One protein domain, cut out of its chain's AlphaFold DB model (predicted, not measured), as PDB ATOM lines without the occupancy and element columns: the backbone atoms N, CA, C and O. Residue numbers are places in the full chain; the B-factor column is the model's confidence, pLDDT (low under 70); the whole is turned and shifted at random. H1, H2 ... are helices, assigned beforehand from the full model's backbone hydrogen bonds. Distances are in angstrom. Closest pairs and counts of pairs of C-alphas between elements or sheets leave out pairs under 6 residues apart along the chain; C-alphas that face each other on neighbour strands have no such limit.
ATOM      1  N   PHE A 255     -46.273 -82.293  44.131       91.94
ATOM      2  CA  PHE A 255     -47.384 -83.122  44.587       91.94
ATOM      3  C   PHE A 255     -47.189 -84.579  44.155       91.94
ATOM      4  O   PHE A 255     -47.303 -85.487  44.980       91.94
ATOM      5  N   CYS A 256     -46.838 -84.803  42.885       90.50
ATOM      6  CA  CYS A 256     -46.517 -86.123  42.353       90.50
ATOM      7  C   CYS A 256     -45.266 -86.715  43.012       90.50
ATOM      8  O   CYS A 256     -45.274 -87.896  43.347       90.50
ATOM      9  N   ALA A 257     -44.219 -85.919  43.247       93.19
ATOM     10  CA  ALA A 257     -43.007 -86.378  43.923       93.19
ATOM     11  C   ALA A 257     -43.304 -86.876  45.346       93.19
ATOM     12  O   ALA A 257     -42.888 -87.973  45.709       93.19
ATOM     13  N   ILE A 258     -44.085 -86.124  46.128       92.75
ATOM     14  CA  ILE A 258     -44.505 -86.540  47.475       92.75
ATOM     15  C   ILE A 258     -45.370 -87.803  47.412       92.75
ATOM     16  O   ILE A 258     -45.159 -88.722  48.202       92.75
ATOM     17  N   SER A 259     -46.286 -87.895  46.442       90.25
ATOM     18  CA  SER A 259     -47.111 -89.092  46.252       90.25
ATOM     19  C   SER A 259     -46.271 -90.332  45.913       90.25
ATOM     20  O   SER A 259     -46.505 -91.410  46.456       90.25
ATOM     21  N   LEU A 260     -45.247 -90.188  45.063       90.50
ATOM     22  CA  LEU A 260     -44.315 -91.268  44.728       90.50
ATOM     23  C   LEU A 260     -43.473 -91.690  45.935       90.50
ATOM     24  O   LEU A 260     -43.334 -92.886  46.177       90.50
ATOM     25  N   ILE A 261     -42.973 -90.734  46.724       93.06
ATOM     26  CA  ILE A 261     -42.229 -91.018  47.960       93.06
ATOM     27  C   ILE A 261     -43.114 -91.794  48.947       93.06
ATOM     28  O   ILE A 261     -42.675 -92.808  49.487       93.06
ATOM     29  N   TYR A 262     -44.376 -91.385  49.126       90.75
ATOM     30  CA  TYR A 262     -45.345 -92.114  49.954       90.75
ATOM     31  C   TYR A 262     -45.590 -93.533  49.458       90.75
ATOM     32  O   TYR A 262     -45.545 -94.463  50.255       90.75
ATOM     33  N   ARG A 263     -45.798 -93.740  48.156       86.62
ATOM     34  CA  ARG A 263     -46.138 -95.069  47.628       86.62
ATOM     35  C   ARG A 263     -44.943 -96.021  47.550       86.62
ATOM     36  O   ARG A 263     -45.123 -97.204  47.828       86.62
ATOM     37  N   GLN A 264     -43.767 -95.529  47.152       90.12
ATOM     38  CA  GLN A 264     -42.626 -96.366  46.750       90.12
ATOM     39  C   GLN A 264     -41.445 -96.358  47.726       90.12
ATOM     40  O   GLN A 264     -40.680 -97.317  47.719       90.12
ATOM     41  N   ALA A 265     -41.262 -95.302  48.526       92.12
ATOM     42  CA  ALA A 265     -40.049 -95.125  49.332       92.12
ATOM     43  C   ALA A 265     -40.276 -95.217  50.851       92.12
ATOM     44  O   ALA A 265     -39.341 -95.553  51.571       92.12
ATOM     45  N   LEU A 266     -41.477 -94.897  51.344       91.25
ATOM     46  CA  LEU A 266     -41.782 -94.871  52.780       91.25
ATOM     47  C   LEU A 266     -42.110 -96.271  53.336       91.25
ATOM     48  O   LEU A 266     -42.992 -96.963  52.818       91.25
ATOM     49  N   ASP A 267     -41.459 -96.636  54.444       91.50
ATOM     50  CA  ASP A 267     -41.726 -97.866  55.205       91.50
ATOM     51  C   ASP A 267     -43.055 -97.793  55.980       91.50
ATOM     52  O   ASP A 267     -43.607 -96.714  56.197       91.50
ATOM     53  N   GLY A 268     -43.573 -98.933  56.457       87.69
ATOM     54  CA  GLY A 268     -44.880 -99.013  57.134       87.69
ATOM     55  C   GLY A 268     -45.050 -98.044  58.316       87.69
ATOM     56  O   GLY A 268     -46.057 -97.335  58.402       87.69
ATOM     57  N   ASP A 269     -44.039 -97.937  59.181       89.38
ATOM     58  CA  ASP A 269     -44.061 -97.010  60.320       89.38
ATOM     59  C   ASP A 269     -43.996 -95.540  59.871       89.38
ATOM     60  O   ASP A 269     -44.686 -94.672  60.415       89.38
ATOM     61  N   GLN A 270     -43.209 -95.255  58.828       91.06
ATOM     62  CA  GLN A 270     -43.060 -93.909  58.276       91.06
ATOM     63  C   GLN A 270     -44.326 -93.457  57.534       91.06
ATOM     64  O   GLN A 270     -44.727 -92.299  57.662       91.06
ATOM     65  N   LYS A 271     -45.009 -94.369  56.828       90.88
ATOM     66  CA  LYS A 271     -46.328 -94.129  56.223       90.88
ATOM     67  C   LYS A 271     -47.357 -93.744  57.278       90.88
ATOM     68  O   LYS A 271     -48.043 -92.739  57.110       90.88
ATOM     69  N   SER A 272     -47.418 -94.471  58.397       88.94
ATOM     70  CA  SER A 272     -48.341 -94.146  59.495       88.94
ATOM     71  C   SER A 272     -48.071 -92.759  60.091       88.94
ATOM     72  O   SER A 272     -49.002 -92.027  60.438       88.94
ATOM     73  N   PHE A 273     -46.800 -92.361  60.198       91.19
ATOM     74  CA  PHE A 273     -46.441 -91.012  60.630       91.19
ATOM     75  C   PHE A 273     -46.838 -89.948  59.595       91.19
ATOM     76  O   PHE A 273     -47.448 -88.944  59.964       91.19
ATOM     77  N   PHE A 274     -46.577 -90.186  58.308       92.62
ATOM     78  CA  PHE A 274     -46.983 -89.291  57.223       92.62
ATOM     79  C   PHE A 274     -48.502 -89.084  57.186       92.62
ATOM     80  O   PHE A 274     -48.963 -87.948  57.125       92.62
ATOM     81  N   GLU A 275     -49.297 -90.145  57.343       90.94
ATOM     82  CA  GLU A 275     -50.762 -90.066  57.416       90.94
ATOM     83  C   GLU A 275     -51.255 -89.148  58.546       90.94
ATOM     84  O   GLU A 275     -52.239 -88.421  58.381       90.94
ATOM     85  N   LYS A 276     -50.558 -89.125  59.692       90.69
ATOM     86  CA  LYS A 276     -50.863 -88.189  60.788       90.69
ATOM     87  C   LYS A 276     -50.569 -86.741  60.389       90.69
ATOM     88  O   LYS A 276     -51.359 -85.864  60.735       90.69
ATOM     89  N   ILE A 277     -49.484 -86.492  59.651       92.19
ATOM     90  CA  ILE A 277     -49.146 -85.157  59.127       92.19
ATOM     91  C   ILE A 277     -50.191 -84.701  58.105       92.19
ATOM     92  O   ILE A 277     -50.662 -83.569  58.192       92.19
ATOM     93  N   VAL A 278     -50.608 -85.572  57.181       92.12
ATOM     94  CA  VAL A 278     -51.649 -85.259  56.184       92.12
ATOM     95  C   VAL A 278     -52.937 -84.812  56.881       92.12
ATOM     96  O   VAL A 278     -53.432 -83.719  56.612       92.12
ATOM     97  N   ARG A 279     -53.423 -85.593  57.859       89.12
ATOM     98  CA  ARG A 279     -54.625 -85.253  58.646       89.12
ATOM     99  C   ARG A 279     -54.459 -83.967  59.459       89.12
ATOM    100  O   ARG A 279     -55.418 -83.213  59.619       89.12
ATOM    101  N   TYR A 280     -53.255 -83.704  59.976       90.12
ATOM    102  CA  TYR A 280     -52.935 -82.438  60.635       90.12
ATOM    103  C   TYR A 280     -53.109 -81.276  59.650       90.12
ATOM    104  O   TYR A 280     -53.931 -80.398  59.896       90.12
ATOM    105  N   CYS A 281     -52.426 -81.301  58.503       91.19
ATOM    106  CA  CYS A 281     -52.513 -80.250  57.487       91.19
ATOM    107  C   CYS A 281     -53.949 -80.041  56.975       91.19
ATOM    108  O   CYS A 281     -54.393 -78.898  56.867       91.19
ATOM    109  N   GLU A 282     -54.700 -81.117  56.727       88.06
ATOM    110  CA  GLU A 282     -56.097 -81.052  56.281       88.06
ATOM    111  C   GLU A 282     -57.002 -80.318  57.282       88.06
ATOM    112  O   GLU A 282     -57.817 -79.476  56.896       88.06
ATOM    113  N   LYS A 283     -56.814 -80.564  58.584       86.62
ATOM    114  CA  LYS A 283     -57.574 -79.879  59.633       86.62
ATOM    115  C   LYS A 283     -57.349 -78.366  59.606       86.62
ATOM    116  O   LYS A 283     -58.316 -77.615  59.709       86.62
ATOM    117  N   TYR A 284     -56.101 -77.913  59.457       83.19
ATOM    118  CA  TYR A 284     -55.780 -76.480  59.442       83.19
ATOM    119  C   TYR A 284     -56.196 -75.784  58.143       83.19
ATOM    120  O   TYR A 284     -56.595 -74.621  58.197       83.19
ATOM    121  N   LEU A 285     -56.198 -76.484  57.002       86.25
ATOM    122  CA  LEU A 285     -56.701 -75.944  55.730       86.25
ATOM    123  C   LEU A 285     -58.154 -75.459  55.831       86.25
ATOM    124  O   LEU A 285     -58.499 -74.436  55.247       86.25
ATOM    125  N   ASN A 286     -58.989 -76.155  56.604       76.56
ATOM    126  CA  ASN A 286     -60.401 -75.804  56.781       76.56
ATOM    127  C   ASN A 286     -60.630 -74.656  57.782       76.56
ATOM    128  O   ASN A 286     -61.735 -74.121  57.846       76.56
ATOM    129  N   MET A 287     -59.615 -74.271  58.568       78.50
ATOM    130  CA  MET A 287     -59.737 -73.202  59.570       78.50
ATOM    131  C   MET A 287     -59.363 -71.814  59.035       78.50
ATOM    132  O   MET A 287     -59.769 -70.818  59.629       78.50
ATOM    133  N   VAL A 288     -58.595 -71.718  57.943       75.19
ATOM    134  CA  VAL A 288     -58.101 -70.434  57.418       75.19
ATOM    135  C   VAL A 288     -59.114 -69.825  56.434       75.19
ATOM    136  O   VAL A 288     -59.327 -70.390  55.359       75.19
ATOM    137  N   LEU A 454     -48.218 -64.513  51.922       93.25
ATOM    138  CA  LEU A 454     -47.858 -65.545  52.897       93.25
ATOM    139  C   LEU A 454     -49.043 -66.462  53.213       93.25
ATOM    140  O   LEU A 454     -48.874 -67.679  53.248       93.25
ATOM    141  N   SER A 455     -50.242 -65.904  53.405       92.44
ATOM    142  CA  SER A 455     -51.452 -66.695  53.666       92.44
ATOM    143  C   SER A 455     -51.795 -67.614  52.491       92.44
ATOM    144  O   SER A 455     -52.112 -68.786  52.694       92.44
ATOM    145  N   THR A 456     -51.690 -67.106  51.260       92.56
ATOM    146  CA  THR A 456     -51.983 -67.868  50.037       92.56
ATOM    147  C   THR A 456     -50.942 -68.963  49.804       92.56
ATOM    148  O   THR A 456     -51.305 -70.118  49.595       92.56
ATOM    149  N   TYR A 457     -49.648 -68.649  49.912       92.38
ATOM    150  CA  TYR A 457     -48.578 -69.639  49.758       92.38
ATOM    151  C   TYR A 457     -48.582 -70.684  50.881       92.38
ATOM    152  O   TYR A 457     -48.377 -71.863  50.601       92.38
ATOM    153  N   SER A 458     -48.889 -70.301  52.126       91.94
ATOM    154  CA  SER A 458     -49.039 -71.252  53.241       91.94
ATOM    155  C   SER A 458     -50.205 -72.209  53.008       91.94
ATOM    156  O   SER A 458     -50.095 -73.398  53.297       91.94
ATOM    157  N   PHE A 459     -51.308 -71.713  52.440       91.50
ATOM    158  CA  PHE A 459     -52.435 -72.544  52.029       91.50
ATOM    159  C   PHE A 459     -52.039 -73.528  50.918       91.50
ATOM    160  O   PHE A 459     -52.283 -74.724  51.054       91.50
ATOM    161  N   VAL A 460     -51.365 -73.063  49.857       90.75
ATOM    162  CA  VAL A 460     -50.881 -73.932  48.765       90.75
ATOM    163  C   VAL A 460     -49.902 -74.989  49.291       90.75
ATOM    164  O   VAL A 460     -50.017 -76.164  48.942       90.75
ATOM    165  N   PHE A 461     -48.987 -74.604  50.184       90.88
ATOM    166  CA  PHE A 461     -48.053 -75.524  50.835       90.88
ATOM    167  C   PHE A 461     -48.777 -76.561  51.703       90.88
ATOM    168  O   PHE A 461     -48.495 -77.753  51.619       90.88
ATOM    169  N   ALA A 462     -49.762 -76.145  52.498       91.81
ATOM    170  CA  ALA A 462     -50.565 -77.074  53.284       91.81
ATOM    171  C   ALA A 462     -51.399 -78.011  52.389       91.81
ATOM    172  O   ALA A 462     -51.550 -79.182  52.732       91.81
ATOM    173  N   CYS A 463     -51.879 -77.559  51.222       91.06
ATOM    174  CA  CYS A 463     -52.534 -78.418  50.226       91.06
ATOM    175  C   CYS A 463     -51.587 -79.461  49.623       91.06
ATOM    176  O   CYS A 463     -52.036 -80.563  49.315       91.06
ATOM    177  N   LEU A 464     -50.297 -79.145  49.486       91.81
ATOM    178  CA  LEU A 464     -49.293 -80.062  48.948       91.81
ATOM    179  C   LEU A 464     -49.190 -81.358  49.769       91.81
ATOM    180  O   LEU A 464     -48.974 -82.430  49.205       91.81
ATOM    181  N   ILE A 465     -49.368 -81.255  51.089       92.25
ATOM    182  CA  ILE A 465     -49.280 -82.374  52.036       92.25
ATOM    183  C   ILE A 465     -50.680 -82.863  52.427       92.25
ATOM    184  O   ILE A 465     -50.978 -84.046  52.327       92.25
ATOM    185  N   GLY A 466     -51.571 -81.959  52.835       89.50
ATOM    186  CA  GLY A 466     -52.886 -82.282  53.398       89.50
ATOM    187  C   GLY A 466     -53.914 -82.825  52.405       89.50
ATOM    188  O   GLY A 466     -54.964 -83.288  52.829       89.50
ATOM    189  N   ARG A 467     -53.646 -82.766  51.095       89.50
ATOM    190  CA  ARG A 467     -54.525 -83.319  50.046       89.50
ATOM    191  C   ARG A 467     -53.914 -84.529  49.334       89.50
ATOM    192  O   ARG A 467     -54.339 -84.854  48.230       89.50
ATOM    193  N   GLN A 468     -52.902 -85.157  49.932       89.44
ATOM    194  CA  GLN A 468     -52.319 -86.402  49.432       89.44
ATOM    195  C   GLN A 468     -53.269 -87.578  49.675       89.44
ATOM    196  O   GLN A 468     -53.907 -87.659  50.726       89.44
ATOM    197  N   ASN A 469     -53.336 -88.510  48.723       83.12
ATOM    198  CA  ASN A 469     -54.128 -89.727  48.888       83.12
ATOM    199  C   ASN A 469     -53.370 -90.706  49.785       83.12
ATOM    200  O   ASN A 469     -52.229 -91.064  49.491       83.12
ATOM    201  N   ILE A 470     -54.016 -91.122  50.871       83.88
ATOM    202  CA  ILE A 470     -53.464 -92.033  51.876       83.88
ATOM    203  C   ILE A 470     -54.186 -93.384  51.845       83.88
ATOM    204  O   ILE A 470     -55.398 -93.435  51.638       83.88
ATOM    205  N   ASP A 471     -53.449 -94.466  52.109       75.75
ATOM    206  CA  ASP A 471     -53.946 -95.848  52.081       75.75
ATOM    207  C   ASP A 471     -55.020 -96.079  53.168       75.75
ATOM    208  O   ASP A 471     -56.041 -96.720  52.922       75.75
ATOM    209  N   ASN A 472     -54.857 -95.474  54.356       67.19
ATOM    210  CA  ASN A 472     -55.866 -95.454  55.431       67.19
ATOM    211  C   ASN A 472     -56.762 -94.198  55.390       67.19
ATOM    212  O   ASN A 472     -57.008 -93.548  56.420       67.19
ATOM    213  N   GLY A 473     -57.198 -93.812  54.190       61.34
ATOM    214  CA  GLY A 473     -58.107 -92.690  53.956       61.34
ATOM    215  C   GLY A 473     -59.532 -92.925  54.465       61.34
ATOM    216  O   GLY A 473     -59.905 -94.021  54.887       61.34
ATOM    217  N   ASN A 474     -60.341 -91.863  54.446       55.47
ATOM    218  CA  ASN A 474     -61.744 -91.922  54.850       55.47
ATOM    219  C   ASN A 474     -62.490 -92.948  53.971       55.47
ATOM    220  O   ASN A 474     -62.497 -92.820  52.748       55.47
ATOM    221  N   LYS A 475     -63.120 -93.963  54.581       51.12
ATOM    222  CA  LYS A 475     -63.775 -95.088  53.870       51.12
ATOM    223  C   LYS A 475     -64.965 -94.671  52.991       51.12
ATOM    224  O   LYS A 475     -65.478 -95.494  52.239       51.12
ATOM    225  N   ASP A 476     -65.386 -93.413  53.082       53.31
ATOM    226  CA  ASP A 476     -66.567 -92.874  52.408       53.31
ATOM    227  C   ASP A 476     -66.322 -92.512  50.931       53.31
ATOM    228  O   ASP A 476     -67.278 -92.388  50.168       53.31
ATOM    229  N   ILE A 477     -65.060 -92.378  50.492       55.81
ATOM    230  CA  ILE A 477     -64.706 -92.153  49.078       55.81
ATOM    231  C   ILE A 477     -63.571 -93.120  48.698       55.81
ATOM    232  O   ILE A 477     -62.400 -92.776  48.836       55.81
ATOM    233  N   PRO A 478     -63.879 -94.333  48.205       53.28
ATOM    234  CA  PRO A 478     -62.881 -95.363  47.898       53.28
ATOM    235  C   PRO A 478     -62.124 -95.119  46.577       53.28
ATOM    236  O   PRO A 478     -61.564 -96.050  46.002       53.28
ATOM    237  N   ILE A 479     -62.136 -93.891  46.051       57.22
ATOM    238  CA  ILE A 479     -61.522 -93.564  44.763       57.22
ATOM    239  C   ILE A 479     -60.173 -92.894  45.021       57.22
ATOM    240  O   ILE A 479     -60.108 -91.708  45.336       57.22
ATOM    241  N   ASP A 480     -59.093 -93.650  44.834       61.72
ATOM    242  CA  ASP A 480     -57.737 -93.105  44.751       61.72
ATOM    243  C   ASP A 480     -57.563 -92.386  43.403       61.72
ATOM    244  O   ASP A 480     -57.089 -92.946  42.410       61.72
ATOM    245  N   VAL A 481     -58.020 -91.133  43.337       65.56
ATOM    246  CA  VAL A 481     -57.781 -90.284  42.170       65.56
ATOM    247  C   VAL A 481     -56.337 -89.795  42.247       65.56
ATOM    248  O   VAL A 481     -56.057 -88.789  42.891       65.56
ATOM    249  N   TYR A 482     -55.418 -90.496  41.577       70.25
ATOM    250  CA  TYR A 482     -53.987 -90.148  41.478       70.25
ATOM    251  C   TYR A 482     -53.722 -88.671  41.128       70.25
ATOM    252  O   TYR A 482     -52.662 -88.136  41.446       70.25
ATOM    253  N   PHE A 483     -54.681 -88.014  40.470       78.94
ATOM    254  CA  PHE A 483     -54.633 -86.603  40.116       78.94
ATOM    255  C   PHE A 483     -55.672 -85.777  40.908       78.94
ATOM    256  O   PHE A 483     -56.877 -85.984  40.748       78.94
ATOM    257  N   PRO A 484     -55.259 -84.788  41.721       82.75
ATOM    258  CA  PRO A 484     -56.162 -84.073  42.620       82.75
ATOM    259  C   PRO A 484     -56.917 -82.929  41.908       82.75
ATOM    260  O   PRO A 484     -56.659 -81.751  42.167       82.75
ATOM    261  N   VAL A 485     -57.877 -83.262  41.031       84.75
ATOM    262  CA  VAL A 485     -58.630 -82.299  40.186       84.75
ATOM    263  C   VAL A 485     -59.173 -81.106  40.985       84.75
ATOM    264  O   VAL A 485     -58.965 -79.953  40.612       84.75
ATOM    265  N   TRP A 486     -59.847 -81.366  42.109       85.69
ATOM    266  CA  TRP A 486     -60.482 -80.314  42.908       85.69
ATOM    267  C   TRP A 486     -59.477 -79.417  43.629       85.69
ATOM    268  O   TRP A 486     -59.704 -78.216  43.749       85.69
ATOM    269  N   THR A 487     -58.345 -79.970  44.068       87.44
ATOM    270  CA  THR A 487     -57.263 -79.184  44.676       87.44
ATOM    271  C   THR A 487     -56.593 -78.300  43.629       87.44
ATOM    272  O   THR A 487     -56.337 -77.132  43.903       87.44
ATOM    273  N   VAL A 488     -56.383 -78.813  42.413       87.44
ATOM    274  CA  VAL A 488     -55.874 -78.022  41.282       87.44
ATOM    275  C   VAL A 488     -56.812 -76.858  40.969       87.44
ATOM    276  O   VAL A 488     -56.356 -75.722  40.885       87.44
ATOM    277  N   LEU A 489     -58.121 -77.109  40.880       86.88
ATOM    278  CA  LEU A 489     -59.118 -76.058  40.666       86.88
ATOM    279  C   LEU A 489     -59.102 -75.013  41.799       86.88
ATOM    280  O   LEU A 489     -59.151 -73.813  41.548       86.88
ATOM    281  N   GLN A 490     -58.997 -75.457  43.053       87.50
ATOM    282  CA  GLN A 490     -58.948 -74.574  44.220       87.50
ATOM    283  C   GLN A 490     -57.695 -73.682  44.218       87.50
ATOM    284  O   GLN A 490     -57.787 -72.489  44.504       87.50
ATOM    285  N   ILE A 491     -56.536 -74.238  43.855       87.00
ATOM    286  CA  ILE A 491     -55.284 -73.483  43.712       87.00
ATOM    287  C   ILE A 491     -55.381 -72.499  42.550       87.00
ATOM    288  O   ILE A 491     -55.000 -71.347  42.721       87.00
ATOM    289  N   LEU A 492     -55.943 -72.914  41.411       86.12
ATOM    290  CA  LEU A 492     -56.195 -72.028  40.273       86.12
ATOM    291  C   LEU A 492     -57.026 -70.806  40.680       86.12
ATOM    292  O   LEU A 492     -56.690 -69.693  40.287       86.12
ATOM    293  N   PHE A 493     -58.056 -70.980  41.511       86.56
ATOM    294  CA  PHE A 493     -58.846 -69.852  42.002       86.56
ATOM    295  C   PHE A 493     -58.067 -68.950  42.967       86.56
ATOM    296  O   PHE A 493     -58.047 -67.738  42.772       86.56
ATOM    297  N   TYR A 494     -57.421 -69.496  44.003       89.62
ATOM    298  CA  TYR A 494     -56.747 -68.661  45.006       89.62
ATOM    299  C   TYR A 494     -55.457 -68.028  44.492       89.62
ATOM    300  O   TYR A 494     -55.271 -66.819  44.619       89.62
ATOM    301  N   LEU A 495     -54.578 -68.824  43.884       89.25
ATOM    302  CA  LEU A 495     -53.358 -68.305  43.280       89.25
ATOM    303  C   LEU A 495     -53.693 -67.398  42.099       89.25
ATOM    304  O   LEU A 495     -53.021 -66.393  41.899       89.25
ATOM    305  N   GLY A 496     -54.769 -67.690  41.366       87.25
ATOM    306  CA  GLY A 496     -55.166 -66.851  40.252       87.25
ATOM    307  C   GLY A 496     -55.705 -65.499  40.659       87.25
ATOM    308  O   GLY A 496     -55.298 -64.493  40.091       87.25
ATOM    309  N   LEU A 497     -56.549 -65.441  41.687       89.50
ATOM    310  CA  LEU A 497     -56.980 -64.165  42.254       89.50
ATOM    311  C   LEU A 497     -55.797 -63.365  42.819       89.50
ATOM    312  O   LEU A 497     -55.761 -62.148  42.641       89.50
TER     313      LEU A 497
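AT A GLANCE: This is residues 255 to 288 and 454 to 497 of the 634 residues of the protein "Bestrophin homolog" of Daphnia magna (UniProt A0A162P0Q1). The longest helix, H2, packs with residues 277 to 285 on H3; H4 runs back beside H3, and H1 folds back along the first part of H2. The printed part has 78 residues with four helices in the order H1 H2 H3 H4, no named strand: all helix, compact, radius of gyration of the C-alphas 12.8 A, spans 39 by 25 by 23 A.

IN THESE COORDINATES: Find C-alpha 268 at (-44.880, -99.013, 57.134); H2, residues 268 to 285, runs 26.0 A. H1 is residues 255 to 265, 14.8 A; H3, 454 to 466, 17.5 A; H4, 485 to 497, 18.3 A, ending at (-56.980, -64.165, 42.254).

HOW THE PARTS SIT: H2 touches H3, closest C-alphas Val 278 and Gly 466, 4.3 A. The hairpin H3 and H4 touch at a shallow tilt of 8 degrees, closest C-alphas Val 460 and Ile 491, 6.7 A. Every O i to N i+4 pair is within hydrogen-bond range in H1, H2 and H4, and 8 of 9 in H3.

THE WHOLE: Residues 289 to 453 are not printed, a 12.2 A gap between C-alphas 288 and 454. The link H3 to H4 is long; pLDDT is under 70 at residues 472 to 481.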